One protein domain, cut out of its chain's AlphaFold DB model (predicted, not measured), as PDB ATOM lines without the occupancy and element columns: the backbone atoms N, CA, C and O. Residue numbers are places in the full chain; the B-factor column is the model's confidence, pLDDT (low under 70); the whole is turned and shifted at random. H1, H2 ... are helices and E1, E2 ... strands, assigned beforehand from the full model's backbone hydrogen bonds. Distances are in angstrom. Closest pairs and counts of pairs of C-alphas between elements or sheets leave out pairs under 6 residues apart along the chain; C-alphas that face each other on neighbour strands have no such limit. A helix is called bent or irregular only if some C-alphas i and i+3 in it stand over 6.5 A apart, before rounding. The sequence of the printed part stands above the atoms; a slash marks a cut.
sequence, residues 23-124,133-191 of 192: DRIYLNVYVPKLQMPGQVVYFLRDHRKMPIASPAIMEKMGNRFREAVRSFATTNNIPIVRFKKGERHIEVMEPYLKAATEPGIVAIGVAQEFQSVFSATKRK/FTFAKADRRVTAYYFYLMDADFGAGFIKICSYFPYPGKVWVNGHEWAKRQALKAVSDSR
ATOM      1  N   ASP A  23     113.532  52.627 152.039       70.75
ATOM      2  CA  ASP A  23     113.317  53.440 153.254       70.75
ATOM      3  C   ASP A  23     114.149  54.741 153.242       70.75
ATOM      4  O   ASP A  23     113.643  55.843 153.468       70.75
ATOM      5  N   ARG A  24     115.441  54.651 152.894       80.81
ATOM      6  CA  ARG A  24     116.357  55.804 152.863       80.81
ATOM      7  C   ARG A  24     117.228  55.789 151.618       80.81
ATOM      8  O   ARG A  24     118.114  54.945 151.490       80.81
ATOM      9  N   ILE A  25     117.050  56.781 150.753       86.44
ATOM     10  CA  ILE A  25     117.896  56.957 149.572       86.44
ATOM     11  C   ILE A  25     119.008  57.942 149.925       86.44
ATOM     12  O   ILE A  25     118.740  59.087 150.282       86.44
ATOM     13  N   TYR A  26     120.263  57.499 149.817       88.00
ATOM     14  CA  TYR A  26     121.443  58.340 150.013       88.00
ATOM     15  C   TYR A  26     122.263  58.424 148.731       88.00
ATOM     16  O   TYR A  26     122.739  57.410 148.225       88.00
ATOM     17  N   LEU A  27     122.495  59.644 148.249       90.75
ATOM     18  CA  LEU A  27     123.293  59.898 147.051       90.75
ATOM     19  C   LEU A  27     124.549  60.685 147.418       90.75
ATOM     20  O   LEU A  27     124.481  61.697 148.115       90.75
ATOM     21  N   ASN A  28     125.706  60.233 146.938       90.62
ATOM     22  CA  ASN A  28     126.959  60.966 147.103       90.62
ATOM     23  C   ASN A  28     127.069  62.054 146.033       90.62
ATOM     24  O   ASN A  28     126.957  61.770 144.844       90.62
ATOM     25  N   VAL A  29     127.352  63.286 146.456       90.38
ATOM     26  CA  VAL A  29     127.555  64.424 145.553       90.38
ATOM     27  C   VAL A  29     129.038  64.755 145.504       90.38
ATOM     28  O   VAL A  29     129.671  65.023 146.528       90.38
ATOM     29  N   TYR A  30     129.595  64.744 144.299       89.00
ATOM     30  CA  TYR A  30     130.988  65.080 144.049       89.00
ATOM     31  C   TYR A  30     131.161  65.631 142.632       89.00
ATOM     32  O   TYR A  30     130.346  65.379 141.751       89.00
ATOM     33  N   VAL A  31     132.249  66.369 142.402       87.75
ATOM     34  CA  VAL A  31     132.624  66.843 141.063       87.75
ATOM     35  C   VAL A  31     133.616  65.846 140.452       87.75
ATOM     36  O   VAL A  31     134.749  65.775 140.940       87.75
ATOM     37  N   PRO A  32     133.263  65.084 139.397       88.12
ATOM     38  CA  PRO A  32     134.111  63.999 138.882       88.12
ATOM     39  C   PRO A  32     135.506  64.455 138.444       88.12
ATOM     40  O   PRO A  32     136.505  63.786 138.695       88.12
ATOM     41  N   LYS A  33     135.596  65.651 137.850       89.00
ATOM     42  CA  LYS A  33     136.860  66.259 137.412       89.00
ATOM     43  C   LYS A  33     137.661  66.906 138.544       89.00
ATOM     44  O   LYS A  33     138.592  67.632 138.252       89.00
ATOM     45  N   LEU A  34     137.304  66.710 139.810       90.25
ATOM     46  CA  LEU A  34     138.021  67.268 140.962       90.25
ATOM     47  C   LEU A  34     138.293  66.193 142.015       90.25
ATOM     48  O   LEU A  34     138.232  66.467 143.208       90.25
ATOM     49  N   GLN A  35     138.547  64.956 141.590       89.81
ATOM     50  CA  GLN A  35     138.802  63.840 142.505       89.81
ATOM     51  C   GLN A  35     140.289  63.544 142.696       89.81
ATOM     52  O   GLN A  35     140.658  62.953 143.712       89.81
ATOM     53  N   MET A  36     141.147  64.029 141.789       92.31
ATOM     54  CA  MET A  36     142.593  63.795 141.796       92.31
ATOM     55  C   MET A  36     143.402  65.103 141.899       92.31
ATOM     56  O   MET A  36     142.998  66.110 141.311       92.31
ATOM     57  N   PRO A  37     144.585  65.104 142.552       90.81
ATOM     58  CA  PRO A  37     145.425  66.299 142.699       90.81
ATOM     59  C   PRO A  37     145.743  67.035 141.393       90.81
ATOM     60  O   PRO A  37     145.649  68.259 141.337       90.81
ATOM     61  N   GLY A  38     146.080  66.305 140.325       91.31
ATOM     62  CA  GLY A  38     146.384  66.909 139.023       91.31
ATOM     63  C   GLY A  38     145.198  67.682 138.441       91.31
ATOM     64  O   GLY A  38     145.373  68.766 137.891       91.31
ATOM     65  N   GLN A  39     143.977  67.182 138.649       93.00
ATOM     66  CA  GLN A  39     142.774  67.859 138.177       93.00
ATOM     67  C   GLN A  39     142.476  69.135 138.975       93.00
ATOM     68  O   GLN A  39     141.971  70.107 138.422       93.00
ATOM     69  N   VAL A  40     142.829  69.163 140.263       91.38
ATOM     70  CA  VAL A  40     142.738  70.372 141.092       91.38
ATOM     71  C   VAL A  40     143.697  71.446 140.593       91.38
ATOM     72  O   VAL A  40     143.298  72.601 140.444       91.38
ATOM     73  N   VAL A  41     144.944  71.070 140.298       91.56
ATOM     74  CA  VAL A  41     145.934  71.997 139.733       91.56
ATOM     75  C   VAL A  41     145.432  72.559 138.404       91.56
ATOM     76  O   VAL A  41     145.429  73.778 138.238       91.56
ATOM     77  N   TYR A  42     144.940  71.695 137.514       92.81
ATOM     78  CA  TYR A  42     144.351  72.097 136.237       92.81
ATOM     79  C   TYR A  42     143.146  73.031 136.421       92.81
ATOM     80  O   TYR A  42     143.053  74.086 135.805       92.81
ATOM     81  N   PHE A  43     142.221  72.706 137.326       92.50
ATOM     82  CA  PHE A  43     141.063  73.556 137.591       92.50
ATOM     83  C   PHE A  43     141.472  74.956 138.070       92.50
ATOM     84  O   PHE A  43     140.920  75.957 137.613       92.50
ATOM     85  N   LEU A  44     142.448  75.050 138.973       92.06
ATOM     86  CA  LEU A  44     142.899  76.338 139.493       92.06
ATOM     87  C   LEU A  44     143.676  77.142 138.439       92.06
ATOM     88  O   LEU A  44     143.416  78.334 138.278       92.06
ATOM     89  N   ARG A  45     144.596  76.511 137.703       91.19
ATOM     90  CA  ARG A  45     145.433  77.207 136.714       91.19
ATOM     91  C   ARG A  45     144.686  77.493 135.419       91.19
ATOM     92  O   ARG A  45     144.618  78.639 134.994       91.19
ATOM     93  N   ASP A  46     144.090  76.477 134.817       91.56
ATOM     94  CA  ASP A  46     143.577  76.539 133.452       91.56
ATOM     95  C   ASP A  46     142.127  77.009 133.398       91.56
ATOM     96  O   ASP A  46     141.786  77.845 132.559       91.56
ATOM     97  N   HIS A  47     141.270  76.520 134.299       90.44
ATOM     98  CA  HIS A  47     139.857  76.909 134.317       90.44
ATOM     99  C   HIS A  47     139.630  78.221 135.079       90.44
ATOM    100  O   HIS A  47     138.931  79.110 134.600       90.44
ATOM    101  N   ARG A  48     140.247  78.381 136.256       89.94
ATOM    102  CA  ARG A  48     140.131  79.603 137.068       89.94
ATOM    103  C   ARG A  48     141.154  80.679 136.708       89.94
ATOM    104  O   ARG A  48     141.053  81.766 137.266       89.94
ATOM    105  N   LYS A  49     142.091  80.407 135.788       92.31
ATOM    106  CA  LYS A  49     143.125  81.352 135.320       92.31
ATOM    107  C   LYS A  49     143.993  81.907 136.452       92.31
ATOM    108  O   LYS A  49     144.425  83.055 136.413       92.31
ATOM    109  N   MET A  50     144.236  81.101 137.486       90.81
ATOM    110  CA  MET A  50     145.072  81.504 138.613       90.81
ATOM    111  C   MET A  50     146.544  81.213 138.289       90.81
ATOM    112  O   MET A  50     146.876  80.055 138.026       90.81
ATOM    113  N   PRO A  51     147.451  82.206 138.360       86.69
ATOM    114  CA  PRO A  51     148.866  81.997 138.038       86.69
ATOM    115  C   PRO A  51     149.524  80.902 138.887       86.69
ATOM    116  O   PRO A  51     150.330  80.117 138.391       86.69
ATOM    117  N   ILE A  52     149.134  80.817 140.164       87.44
ATOM    118  CA  ILE A  52     149.624  79.825 141.120       87.44
ATOM    119  C   ILE A  52     148.430  79.086 141.724       87.44
ATOM    120  O   ILE A  52     147.585  79.694 142.381       87.44
ATOM    121  N   ALA A  53     148.393  77.760 141.570       90.25
ATOM    122  CA  ALA A  53     147.467  76.900 142.301       90.25
ATOM    123  C   ALA A  53     147.896  76.826 143.777       90.25
ATOM    124  O   ALA A  53     148.788  76.060 144.132       90.25
ATOM    125  N   SER A  54     147.277  77.645 144.628       89.94
ATOM    126  CA  SER A  54     147.610  77.777 146.051       89.94
ATOM    127  C   SER A  54     146.406  77.488 146.961       89.94
ATOM    128  O   SER A  54     145.256  77.682 146.548       89.94
ATOM    129  N   PRO A  55     146.637  77.074 148.223       88.19
ATOM    130  CA  PRO A  55     145.564  76.859 149.199       88.19
ATOM    131  C   PRO A  55     144.751  78.128 149.498       88.19
ATOM    132  O   PRO A  55     143.559  78.032 149.782       88.19
ATOM    133  N   ALA A  56     145.342  79.319 149.352       90.12
ATOM    134  CA  ALA A  56     144.647  80.593 149.553       90.12
ATOM    135  C   ALA A  56     143.449  80.771 148.600       90.12
ATOM    136  O   ALA A  56     142.449  81.395 148.951       90.12
ATOM    137  N   ILE A  57     143.509  80.200 147.391       90.06
ATOM    138  CA  ILE A  57     142.378  80.244 146.453       90.06
ATOM    139  C   ILE A  57     141.230  79.363 146.952       90.06
ATOM    140  O   ILE A  57     140.073  79.776 146.875       90.06
ATOM    141  N   MET A  58     141.534  78.184 147.502       89.38
ATOM    142  CA  MET A  58     140.522  77.292 148.084       89.38
ATOM    143  C   MET A  58     139.836  77.939 149.287       89.38
ATOM    144  O   MET A  58     138.617  77.845 149.423       89.38
ATOM    145  N   GLU A  59     140.597  78.648 150.123       89.94
ATOM    146  CA  GLU A  59     140.050  79.416 151.239       89.94
ATOM    147  C   GLU A  59     139.101  80.519 150.755       89.94
ATOM    148  O   GLU A  59     137.952  80.576 151.197       89.94
ATOM    149  N   LYS A  60     139.524  81.336 149.777       91.88
ATOM    150  CA  LYS A  60     138.666  82.363 149.156       91.88
ATOM    151  C   LYS A  60     137.382  81.761 148.584       91.88
ATOM    152  O   LYS A  60     136.296  82.303 148.780       91.88
ATOM    153  N   MET A  61     137.493  80.626 147.897       91.88
ATOM    154  CA  MET A  61     136.356  79.895 147.342       91.88
ATOM    155  C   MET A  61     135.397  79.386 148.428       91.88
ATOM    156  O   MET A  61     134.180  79.479 148.256       91.88
ATOM    157  N   GLY A  62     135.922  78.881 149.545       92.50
ATOM    158  CA  GLY A  62     135.117  78.458 150.687       92.50
ATOM    159  C   GLY A  62     134.435  79.628 151.399       92.50
ATOM    160  O   GLY A  62     133.254  79.549 151.722       92.50
ATOM    161  N   ASN A  63     135.134  80.750 151.581       94.69
ATOM    162  CA  ASN A  63     134.564  81.957 152.188       94.69
ATOM    163  C   ASN A  63     133.439  82.542 151.332       94.69
ATOM    164  O   ASN A  63     132.371  82.843 151.861       94.69
ATOM    165  N   ARG A  64     133.628  82.590 150.008       95.50
ATOM    166  CA  ARG A  64     132.573  82.982 149.069       95.50
ATOM    167  C   ARG A  64     131.361  82.054 149.144       95.50
ATOM    168  O   ARG A  64     130.239  82.538 149.097       95.50
ATOM    169  N   PHE A  65     131.567  80.743 149.291       95.50
ATOM    170  CA  PHE A  65     130.462  79.801 149.479       95.50
ATOM    171  C   PHE A  65     129.688  80.093 150.771       95.50
ATOM    172  O   PHE A  65     128.468  80.196 150.739       95.50
ATOM    173  N   ARG A  66     130.381  80.285 151.903       96.25
ATOM    174  CA  ARG A  66     129.730  80.616 153.186       96.25
ATOM    175  C   ARG A  66     128.922  81.911 153.106       96.25
ATOM    176  O   ARG A  66     127.845  81.975 153.689       96.25
ATOM    177  N   GLU A  67     129.439  82.913 152.400       97.62
ATOM    178  CA  GLU A  67     128.728  84.172 152.165       97.62
ATOM    179  C   GLU A  67     127.496  83.971 151.282       97.62
ATOM    180  O   GLU A  67     126.417  84.430 151.634       97.62
ATOM    181  N   ALA A  68     127.617  83.205 150.195       97.81
ATOM    182  CA  ALA A  68     126.485  82.883 149.332       97.81
ATOM    183  C   ALA A  68     125.370  82.149 150.093       97.81
ATOM    184  O   ALA A  68     124.203  82.473 149.909       97.81
ATOM    185  N   VAL A  69     125.710  81.218 150.993       98.06
ATOM    186  CA  VAL A  69     124.708  80.545 151.838       98.06
ATOM    187  C   VAL A  69     124.027  81.525 152.793       98.06
ATOM    188  O   VAL A  69     122.810  81.464 152.944       98.06
ATOM    189  N   ARG A  70     124.779  82.442 153.418       98.19
ATOM    190  CA  ARG A  70     124.193  83.489 154.271       98.19
ATOM    191  C   ARG A  70     123.241  84.380 153.480       98.19
ATOM    192  O   ARG A  70     122.099  84.540 153.887       98.19
ATOM    193  N   SER A  71     123.691  84.899 152.341       98.44
ATOM    194  CA  SER A  71     122.888  85.757 151.468       98.44
ATOM    195  C   SER A  71     121.632  85.043 150.960       98.44
ATOM    196  O   SER A  71     120.546  85.615 151.018       98.44
ATOM    197  N   PHE A  72     121.751  83.777 150.546       98.19
ATOM    198  CA  PHE A  72     120.618  82.942 150.151       98.19
ATOM    199  C   PHE A  72     119.604  82.791 151.288       98.19
ATOM    200  O   PHE A  72     118.414  83.008 151.077       98.19
ATOM    201  N   ALA A  73     120.071  82.472 152.496       98.31
ATOM    202  CA  ALA A  73     119.199  82.307 153.648       98.31
ATOM    203  C   ALA A  73     118.474  83.610 154.008       98.31
ATOM    204  O   ALA A  73     117.260  83.606 154.172       98.31
ATOM    205  N   THR A  74     119.195  84.734 154.055       98.44
ATOM    206  CA  THR A  74     118.614  86.053 154.333       98.44
ATOM    207  C   THR A  74     117.584  86.454 153.281       98.44
ATOM    208  O   THR A  74     116.486  86.862 153.638       98.44
ATOM    209  N   THR A  75     117.903  86.294 151.995       98.44
ATOM    210  CA  THR A  75     117.014  86.688 150.888       98.44
ATOM    211  C   THR A  75     115.696  85.914 150.905       98.44
ATOM    212  O   THR A  75     114.656  86.464 150.565       98.44
ATOM    213  N   ASN A  76     115.734  84.647 151.325       97.12
ATOM    214  CA  ASN A  76     114.571  83.761 151.327       97.12
ATOM    215  C   ASN A  76     113.942  83.592 152.722       97.12
ATOM    216  O   ASN A  76     113.063  82.755 152.888       97.12
ATOM    217  N   ASN A  77     114.387  84.357 153.729       97.06
ATOM    218  CA  ASN A  77     113.949  84.236 155.127       97.06
ATOM    219  C   ASN A  77     114.082  82.812 155.705       97.06
ATOM    220  O   ASN A  77     113.262  82.367 156.504       97.06
ATOM    221  N   ILE A  78     115.135  82.094 155.314       98.25
ATOM    222  CA  ILE A  78     115.383  80.720 155.755       98.25
ATOM    223  C   ILE A  78     116.203  80.744 157.055       98.25
ATOM    224  O   ILE A  78     117.307  81.301 157.076       98.25
ATOM    225  N   PRO A  79     115.733  80.106 158.138       98.25
ATOM    226  CA  PRO A  79     116.474  80.050 159.390       98.25
ATOM    227  C   PRO A  79     117.756  79.215 159.250       98.25
ATOM    228  O   PRO A  79     117.753  78.115 158.693       98.25
ATOM    229  N   ILE A  80     118.862  79.727 159.804       98.50
ATOM    230  CA  ILE A  80     120.131  78.996 159.924       98.50
ATOM    231  C   ILE A  80     120.297  78.505 161.365       98.50
ATOM    232  O   ILE A  80     120.448  79.303 162.288       98.50
ATOM    233  N   VAL A  81     120.358  77.188 161.546       98.38
ATOM    234  CA  VAL A  81     120.484  76.523 162.848       98.38
ATOM    235  C   VAL A  81     121.883  75.933 162.993       98.38
ATOM    236  O   VAL A  81     122.345  75.178 162.141       98.38
ATOM    237  N   ARG A  82     122.595  76.262 164.073       97.94
ATOM    238  CA  ARG A  82     123.912  75.673 164.369       97.94
ATOM    239  C   ARG A  82     123.741  74.474 165.289       97.94
ATOM    240  O   ARG A  82     123.291  74.647 166.416       97.94
ATOM    241  N   PHE A  83     124.157  73.299 164.830       96.88
ATOM    242  CA  PHE A  83     124.085  72.079 165.627       96.88
ATOM    243  C   PHE A  83     125.143  72.070 166.729       96.88
ATOM    244  O   PHE A  83     126.305  72.444 166.516       96.88
ATOM    245  N   LYS A  84     124.747  71.603 167.909       93.94
ATOM    246  CA  LYS A  84     125.634  71.346 169.041       93.94
ATOM    247  C   LYS A  84     126.130  69.904 169.006       93.94
ATOM    248  O   LYS A  84     125.563  69.014 168.374       93.94
ATOM    249  N   LYS A  85     127.234  69.660 169.709       90.38
ATOM    250  CA  LYS A  85     127.801  68.315 169.838       90.38
ATOM    251  C   LYS A  85     126.784  67.389 170.519       90.38
ATOM    252  O   LYS A  85     126.313  67.708 171.602       90.38
ATOM    253  N   GLY A  86     126.521  66.235 169.906       89.19
ATOM    254  CA  GLY A  86     125.617  65.210 170.442       89.19
ATOM    255  C   GLY A  86     124.149  65.384 170.053       89.19
ATOM    256  O   GLY A  86     123.355  64.491 170.329       89.19
ATOM    257  N   GLU A  87     123.780  66.480 169.383       92.69
ATOM    258  CA  GLU A  87     122.418  66.654 168.880       92.69
ATOM    259  C   GLU A  87     122.148  65.726 167.693       92.69
ATOM    260  O   GLU A  87     122.940  65.627 166.750       92.69
ATOM    261  N   ARG A  88     120.982  65.076 167.709       92.75
ATOM    262  CA  ARG A  88     120.456  64.387 166.532       92.75
ATOM    263  C   ARG A  88     119.894  65.445 165.591       92.75
ATOM    264  O   ARG A  88     118.844  66.019 165.855       92.75
ATOM    265  N   HIS A  89     120.605  65.710 164.493       93.06
ATOM    266  CA  HIS A  89     120.262  66.801 163.572       93.06
ATOM    267  C   HIS A  89     118.800  66.739 163.107       93.06
ATOM    268  O   HIS A  89     118.151  67.772 163.024       93.06
ATOM    269  N   ILE A  90     118.259  65.542 162.847       91.31
ATOM    270  CA  ILE A  90     116.867  65.396 162.398       91.31
ATOM    271  C   ILE A  90     115.850  65.901 163.432       91.31
ATOM    272  O   ILE A  90     114.906  66.574 163.042       91.31
ATOM    273  N   GLU A  91     116.066  65.677 164.729       94.75
ATOM    274  CA  GLU A  91     115.177  66.179 165.791       94.75
ATOM    275  C   GLU A  91     115.245  67.688 165.937       94.75
ATOM    276  O   GLU A  91     114.226  68.344 166.116       94.75
ATOM    277  N   VAL A  92     116.446  68.256 165.814       97.56
ATOM    278  CA  VAL A  92     116.618  69.713 165.841       97.56
ATOM    279  C   VAL A  92     115.869  70.375 164.679       97.56
ATOM    280  O   VAL A  92     115.380  71.496 164.813       97.56
ATOM    281  N   MET A  93     115.769  69.686 163.540       97.50
ATOM    282  CA  MET A  93     115.171  70.218 162.314       97.50
ATOM    283  C   MET A  93     113.692  69.845 162.135       97.50
ATOM    284  O   MET A  93     113.009  70.461 161.317       97.50
ATOM    285  N   GLU A  94     113.179  68.884 162.904       95.94
ATOM    286  CA  GLU A  94     111.798  68.397 162.831       95.94
ATOM    287  C   GLU A  94     110.745  69.515 162.963       95.94
ATOM    288  O   GLU A  94     109.818  69.526 162.148       95.94
ATOM    289  N   PRO A  95     110.870  70.498 163.882       97.69
ATOM    290  CA  PRO A  95     109.896  71.586 163.977       97.69
ATOM    291  C   PRO A  95     109.786  72.413 162.690       97.69
ATOM    292  O   PRO A  95     108.687  72.797 162.301       97.69
ATOM    293  N   TYR A  96     110.904  72.641 161.993       97.69
ATOM    294  CA  TYR A  96     110.929  73.395 160.737       97.69
ATOM    295  C   TYR A  96     110.296  72.608 159.589       97.69
ATOM    296  O   TYR A  96     109.564  73.171 158.782       97.69
ATOM    297  N   LEU A  97     110.548  71.296 159.533       95.56
ATOM    298  CA  LEU A  97     109.954  70.411 158.530       95.56
ATOM    299  C   LEU A  97     108.437  70.284 158.710       95.56
ATOM    300  O   LEU A  97     107.713  70.302 157.721       95.56
ATOM    301  N   LYS A  98     107.949  70.188 159.953       95.06
ATOM    302  CA  LYS A  98     106.507  70.116 160.252       95.06
ATOM    303  C   LYS A  98     105.770  71.429 159.990       95.06
ATOM    304  O   LYS A  98     104.590  71.395 159.669       95.06
ATOM    305  N   ALA A  99     106.448  72.567 160.143       95.69
ATOM    306  CA  ALA A  99     105.878  73.886 159.877       95.69
ATOM    307  C   ALA A  99     105.835  74.248 158.380       95.69
ATOM    308  O   ALA A  99     105.288  75.288 158.023       95.69
ATOM    309  N   ALA A 100     106.428  73.427 157.508       94.75
ATOM    310  CA  ALA A 100     106.464  73.681 156.075       94.75
ATOM    311  C   ALA A 100     105.070  73.538 155.456       94.75
ATOM    312  O   ALA A 100     104.456  72.477 155.537       94.75
ATOM    313  N   THR A 101     104.589  74.599 154.810       91.75
ATOM    314  CA  THR A 101     103.300  74.598 154.102       91.75
ATOM    315  C   THR A 101     103.453  74.328 152.610       91.75
ATOM    316  O   THR A 101     102.537  73.804 151.994       91.75
ATOM    317  N   GLU A 102     104.614  74.656 152.043       92.81
ATOM    318  CA  GLU A 102     104.914  74.543 150.616       92.81
ATOM    319  C   GLU A 102     106.254  73.819 150.399       92.81
ATOM    320  O   GLU A 102     107.128  73.865 151.276       92.81
ATOM    321  N   PRO A 103     106.460  73.170 149.237       95.25
ATOM    322  CA  PRO A 103     107.747  72.591 148.886       95.25
ATOM    323  C   PRO A 103     108.869  73.639 148.825       95.25
ATOM    324  O   PRO A 103     108.701  74.730 148.280       95.25
ATOM    325  N   GLY A 104     110.048  73.295 149.339       96.62
ATOM    326  CA  GLY A 104     111.209  74.184 149.350       96.62
ATOM    327  C   GLY A 104     112.166  73.931 150.509       96.62
ATOM    328  O   GLY A 104     111.979  73.019 151.313       96.62
ATOM    329  N   ILE A 105     113.222  74.745 150.596       98.00
ATOM    330  CA  ILE A 105     114.166  74.705 151.722       98.00
ATOM    331  C   ILE A 105     113.507  75.367 152.930       98.00
ATOM    332  O   ILE A 105     113.183  76.549 152.890       98.00
ATOM    333  N   VAL A 106     113.366  74.611 154.016       98.00
ATOM    334  CA  VAL A 106     112.646  75.048 155.222       98.00
ATOM    335  C   VAL A 106     113.586  75.619 156.279       98.00
ATOM    336  O   VAL A 106     113.202  76.477 157.065       98.00
ATOM    337  N   ALA A 107     114.832  75.135 156.309       98.56
ATOM    338  CA  ALA A 107     115.858  75.557 157.254       98.56
ATOM    339  C   ALA A 107     117.240  75.029 156.834       98.56
ATOM    340  O   ALA A 107     117.366  74.028 156.124       98.56
ATOM    341  N   ILE A 108     118.301  75.688 157.302       98.75
ATOM    342  CA  ILE A 108     119.688  75.308 157.013       98.75
ATOM    343  C   ILE A 108     120.412  74.962 158.312       98.75
ATOM    344  O   ILE A 108     120.705  75.831 159.128       98.75
ATOM    345  N   GLY A 109     120.760  73.692 158.480       98.38
ATOM    346  CA  GLY A 109     121.605  73.211 159.566       98.38
ATOM    347  C   GLY A 109     123.094  73.448 159.297       98.38
ATOM    348  O   GLY A 109     123.562  73.296 158.169       98.38
ATOM    349  N   VAL A 110     123.871  73.782 160.325       98.31
ATOM    350  CA  VAL A 110     125.320  74.020 160.230       98.31
ATOM    351  C   VAL A 110     126.060  73.158 161.244       98.31
ATOM    352  O   VAL A 110     125.872  73.317 162.449       98.31
ATOM    353  N   ALA A 111     126.957  72.305 160.753       96.38
ATOM    354  CA  ALA A 111     127.813  71.435 161.558       96.38
ATOM    355  C   ALA A 111     129.303  71.664 161.265       96.38
ATOM    356  O   ALA A 111     129.684  72.169 160.206       96.38
ATOM    357  N   GLN A 112     130.163  71.245 162.197       94.94
ATOM    358  CA  GLN A 112     131.601  71.086 161.961       94.94
ATOM    359  C   GLN A 112     131.943  69.600 161.909       94.94
ATOM    360  O   GLN A 112     131.862  68.922 162.932       94.94
ATOM    361  N   GLU A 113     132.387  69.117 160.754       92.75
ATOM    362  CA  GLU A 113     132.598  67.690 160.502       92.75
ATOM    363  C   GLU A 113     133.963  67.414 159.888       92.75
ATOM    364  O   GLU A 113     134.501  68.244 159.159       92.75
ATOM    365  N   PHE A 114     134.519  66.232 160.150       92.69
ATOM    366  CA  PHE A 114     135.696  65.766 159.425       92.69
ATOM    367  C   PHE A 114     135.294  65.273 158.039       92.69
ATOM    368  O   PHE A 114     134.330  64.522 157.896       92.69
ATOM    369  N   GLN A 115     136.015  65.728 157.018       91.62
ATOM    370  CA  GLN A 115     135.835  65.319 155.630       91.62
ATOM    371  C   GLN A 115     137.192  65.185 154.942       91.62
ATOM    372  O   GLN A 115     138.110  65.966 155.213       91.62
ATOM    373  N   SER A 116     137.277  64.239 154.008       89.19
ATOM    374  CA  SER A 116     138.446  64.056 153.151       89.19
ATOM    375  C   SER A 116     138.441  65.110 152.042       89.19
ATOM    376  O   SER A 116     137.641  65.050 151.104       89.19
ATOM    377  N   VAL A 117     139.314  66.110 152.163       90.19
ATOM    378  CA  VAL A 117     139.388  67.269 151.258       90.19
ATOM    379  C   VAL A 117     140.818  67.525 150.797       90.19
ATOM    380  O   VAL A 117     141.765  66.977 151.359       90.19
ATOM    381  N   PHE A 118     141.010  68.360 149.773       91.50
ATOM    382  CA  PHE A 118     142.360  68.687 149.312       91.50
ATOM    383  C   PHE A 118     143.071  69.638 150.268       91.50
ATOM    384  O   PHE A 118     142.610  70.740 150.527       91.50
ATOM    385  N   SER A 119     144.245  69.234 150.735       90.06
ATOM    386  CA  SER A 119     145.197  70.092 151.426       90.06
ATOM    387  C   SER A 119     146.413  70.318 150.532       90.06
ATOM    388  O   SER A 119     146.685  69.519 149.631       90.06
ATOM    389  N   ALA A 120     147.127  71.419 150.756       91.06
ATOM    390  CA  ALA A 120     148.267  71.807 149.944       91.06
ATOM    391  C   ALA A 120     149.498  72.052 150.815       91.06
ATOM    392  O   ALA A 120     149.412  72.753 151.823       91.06
ATOM    393  N   THR A 121     150.646  71.542 150.378       90.00
ATOM    394  CA  THR A 121     151.945  71.766 151.022       90.00
ATOM    395  C   THR A 121     152.862  72.499 150.053       90.00
ATOM    396  O   THR A 121     152.953  72.124 148.881       90.00
ATOM    397  N   LYS A 122     153.541  73.553 150.523       89.12
ATOM    398  CA  LYS A 122     154.530  74.289 149.722       89.12
ATOM    399  C   LYS A 122     155.713  73.372 149.397       89.12
ATOM    400  O   LYS A 122     156.216  72.688 150.288       89.12
ATOM    401  N   ARG A 123     156.167  73.355 148.143       85.44
ATOM    402  CA  ARG A 123     157.335  72.559 147.743       85.44
ATOM    403  C   ARG A 123     158.635  73.230 148.190       85.44
ATOM    404  O   ARG A 123     158.770  74.452 148.108       85.44
ATOM    405  N   LYS A 124     159.579  72.419 148.680       77.00
ATOM    406  CA  LYS A 124     160.873  72.878 149.220       77.00
ATOM    407  C   LYS A 124     161.869  73.306 148.134       77.00
ATOM    408  O   LYS A 124     162.767  74.079 148.427       77.00
ATOM    409  N   PHE A 133     152.990  74.348 144.925       91.19
ATOM    410  CA  PHE A 133     152.298  73.547 145.935       91.19
ATOM    411  C   PHE A 133     151.994  72.142 145.411       91.19
ATOM    412  O   PHE A 133     151.640  71.960 144.246       91.19
ATOM    413  N   THR A 134     152.097  71.150 146.293       90.69
ATOM    414  CA  THR A 134     151.591  69.792 146.063       90.69
ATOM    415  C   THR A 134     150.259  69.631 146.779       90.69
ATOM    416  O   THR A 134     150.149  70.000 147.946       90.69
ATOM    417  N   PHE A 135     149.267  69.064 146.092       92.38
ATOM    418  CA  PHE A 135     147.942  68.793 146.644       92.38
ATOM    419  C   PHE A 135     147.781  67.310 146.974       92.38
ATOM    420  O   PHE A 135     148.195  66.452 146.198       92.38
ATOM    421  N   ALA A 136     147.140  67.009 148.100       92.25
ATOM    422  CA  ALA A 136     146.781  65.653 148.507       92.25
ATOM    423  C   ALA A 136     145.471  65.674 149.301       92.25
ATOM    424  O   ALA A 136     145.115  66.705 149.875       92.25
ATOM    425  N   LYS A 137     144.747  64.551 149.343       90.62
ATOM    426  CA  LYS A 137     143.595  64.425 150.240       90.62
ATOM    427  C   LYS A 137     144.080  64.298 151.683       90.62
ATOM    428  O   LYS A 137     145.034  63.577 151.958       90.62
ATOM    429  N   ALA A 138     143.420  65.005 152.584       91.06
ATOM    430  CA  ALA A 138     143.634  64.913 154.016       91.06
ATOM    431  C   ALA A 138     142.307  65.132 154.738       91.06
ATOM    432  O   ALA A 138     141.473  65.929 154.294       91.06
ATOM    433  N   ASP A 139     142.145  64.478 155.881       92.56
ATOM    434  CA  ASP A 139     140.989  64.725 156.726       92.56
ATOM    435  C   ASP A 139     141.143  66.075 157.421       92.56
ATOM    436  O   ASP A 139     142.153  66.392 158.069       92.56
ATOM    437  N   ARG A 140     140.133  66.919 157.229       91.50
ATOM    438  CA  ARG A 140     140.061  68.256 157.812       91.50
ATOM    439  C   ARG A 140     138.683  68.476 158.389       91.50
ATOM    440  O   ARG A 140     137.682  68.028 157.832       91.50
ATOM    441  N   ARG A 141     138.640  69.210 159.498       93.25
ATOM    442  CA  ARG A 141     137.386  69.705 160.047       93.25
ATOM    443  C   ARG A 141     136.895  70.852 159.169       93.25
ATOM    444  O   ARG A 141     137.592  71.851 159.007       93.25
ATOM    445  N   VAL A 142     135.719  70.687 158.583       93.19
ATOM    446  CA  VAL A 142     135.104  71.635 157.657       93.19
ATOM    447  C   VAL A 142     133.695  71.975 158.121       93.19
ATOM    448  O   VAL A 142     133.019  71.179 158.770       93.19
ATOM    449  N   THR A 143     133.227  73.167 157.755       96.12
ATOM    450  CA  THR A 143     131.822  73.529 157.966       96.12
ATOM    451  C   THR A 143     130.961  72.837 156.915       96.12
ATOM    452  O   THR A 143     131.169  73.065 155.716       96.12
ATOM    453  N   ALA A 144     130.008  72.025 157.363       96.56
ATOM    454  CA  ALA A 144     128.985  71.388 156.546       96.56
ATOM    455  C   ALA A 144     127.653  72.123 156.710       96.56
ATOM    456  O   ALA A 144     127.251  72.440 157.830       96.56
ATOM    457  N   TYR A 145     126.991  72.387 155.588       98.12
ATOM    458  CA  TYR A 145     125.654  72.963 155.529       98.12
ATOM    459  C   TYR A 145     124.672  71.878 155.108       98.12
ATOM    460  O   TYR A 145     124.911  71.202 154.111       98.12
ATOM    461  N   TYR A 146     123.595  71.714 155.865       98.00
ATOM    462  CA  TYR A 146     122.487  70.815 155.575       98.00
ATOM    463  C   TYR A 146     121.274  71.663 155.212       98.00
ATOM    464  O   TYR A 146     120.663  72.272 156.083       98.00
ATOM    465  N   PHE A 147     120.939  71.722 153.933       98.25
ATOM    466  CA  PHE A 147     119.723  72.351 153.440       98.25
ATOM    467  C   PHE A 147     118.587  71.352 153.626       98.25
ATOM    468  O   PHE A 147     118.471  70.416 152.838       98.25
ATOM    469  N   TYR A 148     117.816  71.501 154.701       97.88
ATOM    470  CA  TYR A 148     116.628  70.687 154.927       97.88
ATOM    471  C   TYR A 148     115.492  71.237 154.081       97.88
ATOM    472  O   TYR A 148     115.267  72.449 154.050       97.88
ATOM    473  N   LEU A 149     114.797  70.346 153.387       96.62
ATOM    474  CA  LEU A 149     113.739  70.704 152.460       96.62
ATOM    475  C   LEU A 149     112.503  69.829 152.649       96.62
ATOM    476  O   LEU A 149     112.602  68.686 153.101       96.62
ATOM    477  N   MET A 150     111.360  70.389 152.277       96.12
ATOM    478  CA  MET A 150     110.135  69.650 152.017       96.12
ATOM    479  C   MET A 150     110.000  69.501 150.505       96.12
ATOM    480  O   MET A 150     109.948  70.492 149.786       96.12
ATOM    481  N   ASP A 151     109.988  68.270 150.018       93.94
ATOM    482  CA  ASP A 151     109.758  67.941 148.620       93.94
ATOM    483  C   ASP A 151     108.286  67.562 148.398       93.94
ATOM    484  O   ASP A 151     107.630  67.016 149.292       93.94
ATOM    485  N   ALA A 152     107.752  67.851 147.211       90.44
ATOM    486  CA  ALA A 152     106.363  67.544 146.872       90.44
ATOM    487  C   ALA A 152     106.105  66.031 146.775       90.44
ATOM    488  O   ALA A 152     105.027  65.564 147.144       90.44
ATOM    489  N   ASP A 153     107.101  65.257 146.349       88.88
ATOM    490  CA  ASP A 153     106.983  63.820 146.143       88.88
ATOM    491  C   ASP A 153     107.616  63.031 147.281       88.88
ATOM    492  O   ASP A 153     107.006  62.093 147.769       88.88
ATOM    493  N   PHE A 154     108.807  63.410 147.740       88.00
ATOM    494  CA  PHE A 154     109.553  62.659 148.759       88.00
ATOM    495  C   PHE A 154     109.305  63.135 150.196       88.00
ATOM    496  O   PHE A 154     109.772  62.507 151.146       88.00
ATOM    497  N   GLY A 155     108.611  64.260 150.376       91.56
ATOM    498  CA  GLY A 155     108.465  64.894 151.681       91.56
ATOM    499  C   GLY A 155     109.804  65.373 152.245       91.56
ATOM    500  O   GLY A 155     110.590  66.013 151.550       91.56
ATOM    501  N   ALA A 156     110.066  65.112 153.525       93.38
ATOM    502  CA  ALA A 156     111.267  65.619 154.186       93.38
ATOM    503  C   ALA A 156     112.560  65.032 153.587       93.38
ATOM    504  O   ALA A 156     112.725  63.816 153.473       93.38
ATOM    505  N   GLY A 157     113.516  65.909 153.292       95.00
ATOM    506  CA  GLY A 157     114.831  65.550 152.771       95.00
ATOM    507  C   GLY A 157     115.912  66.537 153.196       95.00
ATOM    508  O   GLY A 157     115.637  67.575 153.807       95.00
ATOM    509  N   PHE A 158     117.167  66.231 152.863       96.56
ATOM    510  CA  PHE A 158     118.235  67.221 152.965       96.56
ATOM    511  C   PHE A 158     119.274  67.098 151.857       96.56
ATOM    512  O   PHE A 158     119.598  66.012 151.372       96.56
ATOM    513  N   ILE A 159     119.892  68.234 151.544       97.25
ATOM    514  CA  ILE A 159     121.122  68.312 150.761       97.25
ATOM    515  C   ILE A 159     122.229  68.802 151.690       97.25
ATOM    516  O   ILE A 159     122.171  69.898 152.234       97.25
ATOM    517  N   LYS A 160     123.263  67.992 151.882       96.56
ATOM    518  CA  LYS A 160     124.482  68.359 152.596       96.56
ATOM    519  C   LYS A 160     125.521  68.853 151.600       96.56
ATOM    520  O   LYS A 160     125.834  68.136 150.652       96.56
ATOM    521  N   ILE A 161     126.135  70.002 151.868       96.31
ATOM    522  CA  ILE A 161     127.285  70.519 151.117       96.31
ATOM    523  C   ILE A 161     128.337  71.048 152.091       96.31
ATOM    524  O   ILE A 161     128.058  71.882 152.956       96.31
ATOM    525  N   CYS A 162     129.577  70.586 151.953       95.25
ATOM    526  CA  CYS A 162     130.689  71.106 152.740       95.25
ATOM    527  C   CYS A 162     131.267  72.363 152.092       95.25
ATOM    528  O   CYS A 162     131.542  72.391 150.903       95.25
ATOM    529  N   SER A 163     131.539  73.387 152.893       92.50
ATOM    530  CA  SER A 163     132.066  74.690 152.442       92.50
ATOM    531  C   SER A 163     133.534  74.695 152.008       92.50
ATOM    532  O   SER A 163     134.111  75.761 151.797       92.50
ATOM    533  N   TYR A 164     134.167  73.529 151.925       90.19
ATOM    534  CA  TYR A 164     135.565  73.398 151.551       90.19
ATOM    535  C   TYR A 164     135.679  72.659 150.223       90.19
ATOM    536  O   TYR A 164     135.018  71.645 150.013       90.19
ATOM    537  N   PHE A 165     136.526  73.163 149.332       83.94
ATOM    538  CA  PHE A 165     136.754  72.598 148.006       83.94
ATOM    539  C   PHE A 165     137.228  71.122 148.080       83.94
ATOM    540  O   PHE A 165     138.154  70.827 148.836       83.94
ATOM    541  N   PRO A 166     136.645  70.176 147.312       87.62
ATOM    542  CA  PRO A 166     135.789  70.358 146.137       87.62
ATOM    543  C   PRO A 166     134.284  70.258 146.448       87.62
ATOM    544  O   PRO A 166     133.512  69.810 145.607       87.62
ATOM    545  N   TYR A 167     133.876  70.682 147.644       90.75
ATOM    546  CA  TYR A 167     132.490  70.717 148.112       90.75
ATOM    547  C   TYR A 167     131.829  69.333 148.189       90.75
ATOM    548  O   TYR A 167     130.784  69.123 147.573       90.75
ATOM    549  N   PRO A 168     132.415  68.367 148.931       90.25
ATOM    550  CA  PRO A 168     131.791  67.061 149.101       90.25
ATOM    551  C   PRO A 168     130.390  67.225 149.691       90.25
ATOM    552  O   PRO A 168     130.179  68.003 150.632       90.25
ATOM    553  N   GLY A 169     129.439  66.486 149.131       93.88
ATOM    554  CA  GLY A 169     128.045  66.582 149.514       93.88
ATOM    555  C   GLY A 169     127.342  65.238 149.565       93.88
ATOM    556  O   GLY A 169     127.882  64.197 149.186       93.88
ATOM    557  N   LYS A 170     126.120  65.271 150.078       94.75
ATOM    558  CA  LYS A 170     125.252  64.106 150.203       94.75
ATOM    559  C   LYS A 170     123.808  64.553 150.075       94.75
ATOM    560  O   LYS A 170     123.445  65.555 150.676       94.75
ATOM    561  N   VAL A 171     122.999  63.813 149.338       95.25
ATOM    562  CA  VAL A 171     121.546  63.994 149.331       95.25
ATOM    563  C   VAL A 171     120.925  62.843 150.092       95.25
ATOM    564  O   VAL A 171     121.385  61.704 149.978       95.25
ATOM    565  N   TRP A 172     119.904  63.156 150.874       94.00
ATOM    566  CA  TRP A 172     119.022  62.177 151.474       94.00
ATOM    567  C   TRP A 172     117.570  62.539 151.187       94.00
ATOM    568  O   TRP A 172     117.180  63.697 151.356       94.00
ATOM    569  N   VAL A 173     116.791  61.535 150.791       90.44
ATOM    570  CA  VAL A 173     115.335  61.616 150.645       90.44
ATOM    571  C   VAL A 173     114.681  60.358 151.218       90.44
ATOM    572  O   VAL A 173     115.308  59.293 151.292       90.44
ATOM    573  N   ASN A 174     113.424  60.492 151.635       84.56
ATOM    574  CA  ASN A 174     112.629  59.411 152.203       84.56
ATOM    575  C   ASN A 174     111.815  58.709 151.102       84.56
ATOM    576  O   ASN A 174     110.848  59.266 150.586       84.56
ATOM    577  N   GLY A 175     112.201  57.488 150.725       78.56
ATOM    578  CA  GLY A 175     111.484  56.746 149.683       78.56
ATOM    579  C   GLY A 175     110.168  56.127 150.168       78.56
ATOM    580  O   GLY A 175     109.283  55.879 149.352       78.56
ATOM    581  N   HIS A 176     109.989  55.951 151.480       78.81
ATOM    582  CA  HIS A 176     108.720  55.497 152.049       78.81
ATOM    583  C   HIS A 176     107.634  56.568 151.973       78.81
ATOM    584  O   HIS A 176     106.489  56.286 151.622       78.81
ATOM    585  N   GLU A 177     108.008  57.816 152.233       79.12
ATOM    586  CA  GLU A 177     107.112  58.955 152.056       79.12
ATOM    587  C   GLU A 177     106.743  59.160 150.580       79.12
ATOM    588  O   GLU A 177     105.582  59.427 150.266       79.12
ATOM    589  N   TRP A 178     107.691  58.926 149.668       81.31
ATOM    590  CA  TRP A 178     107.411  58.910 148.232       81.31
ATOM    591  C   TRP A 178     106.365  57.869 147.849       81.31
ATOM    592  O   TRP A 178     105.368  58.210 147.215       81.31
ATOM    593  N   ALA A 179     106.538  56.621 148.287       72.56
ATOM    594  CA  ALA A 179     105.608  55.542 147.969       72.56
ATOM    595  C   ALA A 179     104.180  55.845 148.462       72.56
ATOM    596  O   ALA A 179     103.217  55.679 147.714       72.56
ATOM    597  N   LYS A 180     104.045  56.386 149.682       77.31
ATOM    598  CA  LYS A 180     102.755  56.847 150.226       77.31
ATOM    599  C   LYS A 180     102.119  57.941 149.375       77.31
ATOM    600  O   LYS A 180     100.928  57.875 149.078       77.31
ATOM    601  N   ARG A 181     102.898  58.948 148.976       78.00
ATOM    602  CA  ARG A 181     102.396  60.078 148.183       78.00
ATOM    603  C   ARG A 181     101.993  59.660 146.773       78.00
ATOM    604  O   ARG A 181     100.978  60.146 146.286       78.00
ATOM    605  N   GLN A 182     102.715  58.731 146.143       80.06
ATOM    606  CA  GLN A 182     102.304  58.171 144.850       80.06
ATOM    607  C   GLN A 182     101.004  57.369 144.959       80.06
ATOM    608  O   GLN A 182     100.125  57.527 144.116       80.06
ATOM    609  N   ALA A 183     100.835  56.570 146.019       73.88
ATOM    610  CA  ALA A 183      99.589  55.842 146.251       73.88
ATOM    611  C   ALA A 183      98.392  56.793 146.435       73.88
ATOM    612  O   ALA A 183      97.340  56.582 145.839       73.88
ATOM    613  N   LEU A 184      98.562  57.881 147.197       75.81
ATOM    614  CA  LEU A 184      97.516  58.894 147.375       75.81
ATOM    615  C   LEU A 184      97.134  59.583 146.056       75.81
ATOM    616  O   LEU A 184      95.943  59.750 145.795       75.81
ATOM    617  N   LYS A 185      98.119  59.936 145.217       78.81
ATOM    618  CA  LYS A 185      97.884  60.520 143.883       78.81
ATOM    619  C   LYS A 185      97.130  59.555 142.961       78.81
ATOM    620  O   LYS A 185      96.150  59.935 142.335       78.81
ATOM    621  N   ALA A 186      97.520  58.282 142.940       72.56
ATOM    622  CA  ALA A 186      96.839  57.272 142.131       72.56
ATOM    623  C   ALA A 186      95.366  57.082 142.546       72.56
ATOM    624  O   ALA A 186      94.491  56.916 141.697       72.56
ATOM    625  N   VAL A 187      95.071  57.153 143.850       70.06
ATOM    626  CA  VAL A 187      93.695  57.057 144.362       70.06
ATOM    627  C   VAL A 187      92.873  58.301 144.014       70.06
ATOM    628  O   VAL A 187      91.697  58.155 143.679       70.06
ATOM    629  N   SER A 188      93.448  59.510 144.045       63.47
ATOM    630  CA  SER A 188      92.727  60.717 143.611       63.47
ATOM    631  C   SER A 188      92.397  60.691 142.120       63.47
ATOM    632  O   SER A 188      91.272  61.020 141.759       63.47
ATOM    633  N   ASP A 189      93.328  60.222 141.287       59.44
ATOM    634  CA  ASP A 189      93.165  60.174 139.828       59.44
ATOM    635  C   ASP A 189      92.153  59.102 139.383       59.44
ATOM    636  O   ASP A 189      91.495  59.248 138.361       59.44
ATOM    637  N   SER A 190      91.977  58.028 140.165       55.97
ATOM    638  CA  SER A 190      90.944  57.006 139.917       55.97
ATOM    639  C   SER A 190      89.516  57.427 140.296       55.97
ATOM    640  O   SER A 190      88.560  56.731 139.957       55.97
ATOM    641  N   ARG A 191      89.364  58.528 141.044       51.06
ATOM    642  CA  ARG A 191      88.074  59.039 141.549       51.06
ATOM    643  C   ARG A 191      87.568  60.270 140.786       51.06
ATOM    644  O   ARG A 191      86.469  60.735 141.089       51.06
TER     645      ARG A 191
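What this domain is: This is residues 23 to 124 and 133 to 191 of the 192 residues of an uncharacterized protein of Ferrimicrobium acidiphilum DSM 19497 (UniProt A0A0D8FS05). A long, twisted sheet is built round two very long bent strands, E3 and E4, which run side by side as a two-stranded ribbon past the shorter strands. H2, the longest helix, runs along one face of the sheet with H1 at the ribbon's far part, H3 covers the opposite face, and H4 leads away from the other end, where residues 186 to 191 stick out. The printed part has 161 residues with four named helices and six named strands, in the order E1 H1 H2 E2 H3 E3 E4 E5 E6 H4; the class is mixed, helices and strands. The mixed sheet runs E1, E6, E5, E4, E3, E2. The whole is loose, with a radius of gyration of the C-alphas of 19.1 A, and spans 72 by 32 by 30 A.

How they stand to each other: E1, residues 25 to 29, is an edge strand and the antiparallel neighbour of E6, residues 169 to 173, at 160 degrees, with N 27 and O 171 2.9 A apart. H1, residues 37 to 47, stands up from the sheet at 47 degrees, over E4, residues 133 to 151; their closest C-alphas are those of Pro 37 and Phe 135, 5.3 A. H2, residues 55 to 75, is on the same face as H1. H1 and H2 are close but not clearly touching, their closest C-alphas being those of Leu 44 and Ile 57, 8.0 A, and are only just about perpendicular at 70.1 degrees. H2 has a height of 9.2 A over the sheet and lies over E4 and E3, residues 104 to 122; on the local plane it runs along E3 at 4 degrees, and the closest C-alphas of H2 and E3 are those of Pro 55 and Ala 120, 5.8 A. E2, residues 80 to 82, is the other edge strand, parallel to E3 at 58 degrees, with N 110 and O 81 2.8 A apart. H3, residues 89 to 98, is on the opposite face, 7.9 A over the sheet; its closest C-alpha pair with E3 is Tyr 96 and Val 106, 6.0 A. With H2 on one face and H3 on the other there are three layers, helices on both faces of a sheet. E2, H3 and E3 form a strand-helix-strand unit, two parallel neighbour strands with a helix between, and its crossover is right-handed. E3 and E4 are antiparallel at 175 degrees, with N 113 and O 142 2.9 A apart. E4, E5, residues 155 to 162, and E6 form a meander, each strand the antiparallel neighbour of the one before; N 147 and O 159 are 2.8 A apart, and N 160 and O 170 are 2.7 A apart. H4, residues 175 to 189, only grazes the sheet with its residues 175 to 181, and is apart from H1, H2 and H3. In H1, H2 and H4 every O i to N i+4 pair is within hydrogen-bond range; in H3 4 of 6 are.

Where its parts are: E1 begins at C-alpha 25 (117.896, 56.957, 149.572). H2 is 30.2 A long and begins at C-alpha 55 (145.564, 76.859, 149.199). H3 is irregular: C-alphas 92 and 95 are 7.2 A apart. E3 is 43.3 A long and bends by 84 degrees at residue 107; E4 is 43.0 A long and bends by 64 degrees at residue 141. E5 is 23.1 A long. H4 is 21.1 A long and ends at C-alpha 189 (93.165, 60.174, 139.828).

The domain as a whole: The two C-alphas farthest apart are those of Lys 124 and Arg 191, 74.5 A. Residues 125 to 132 are not printed, and C-alphas 124 and 133 are 9.2 A apart across this cut, in the link from E3 to E4. Of the links that are printed whole, none is long. Mean pLDDT of the printed part is 90.7; residues 188 to 191 are under 70.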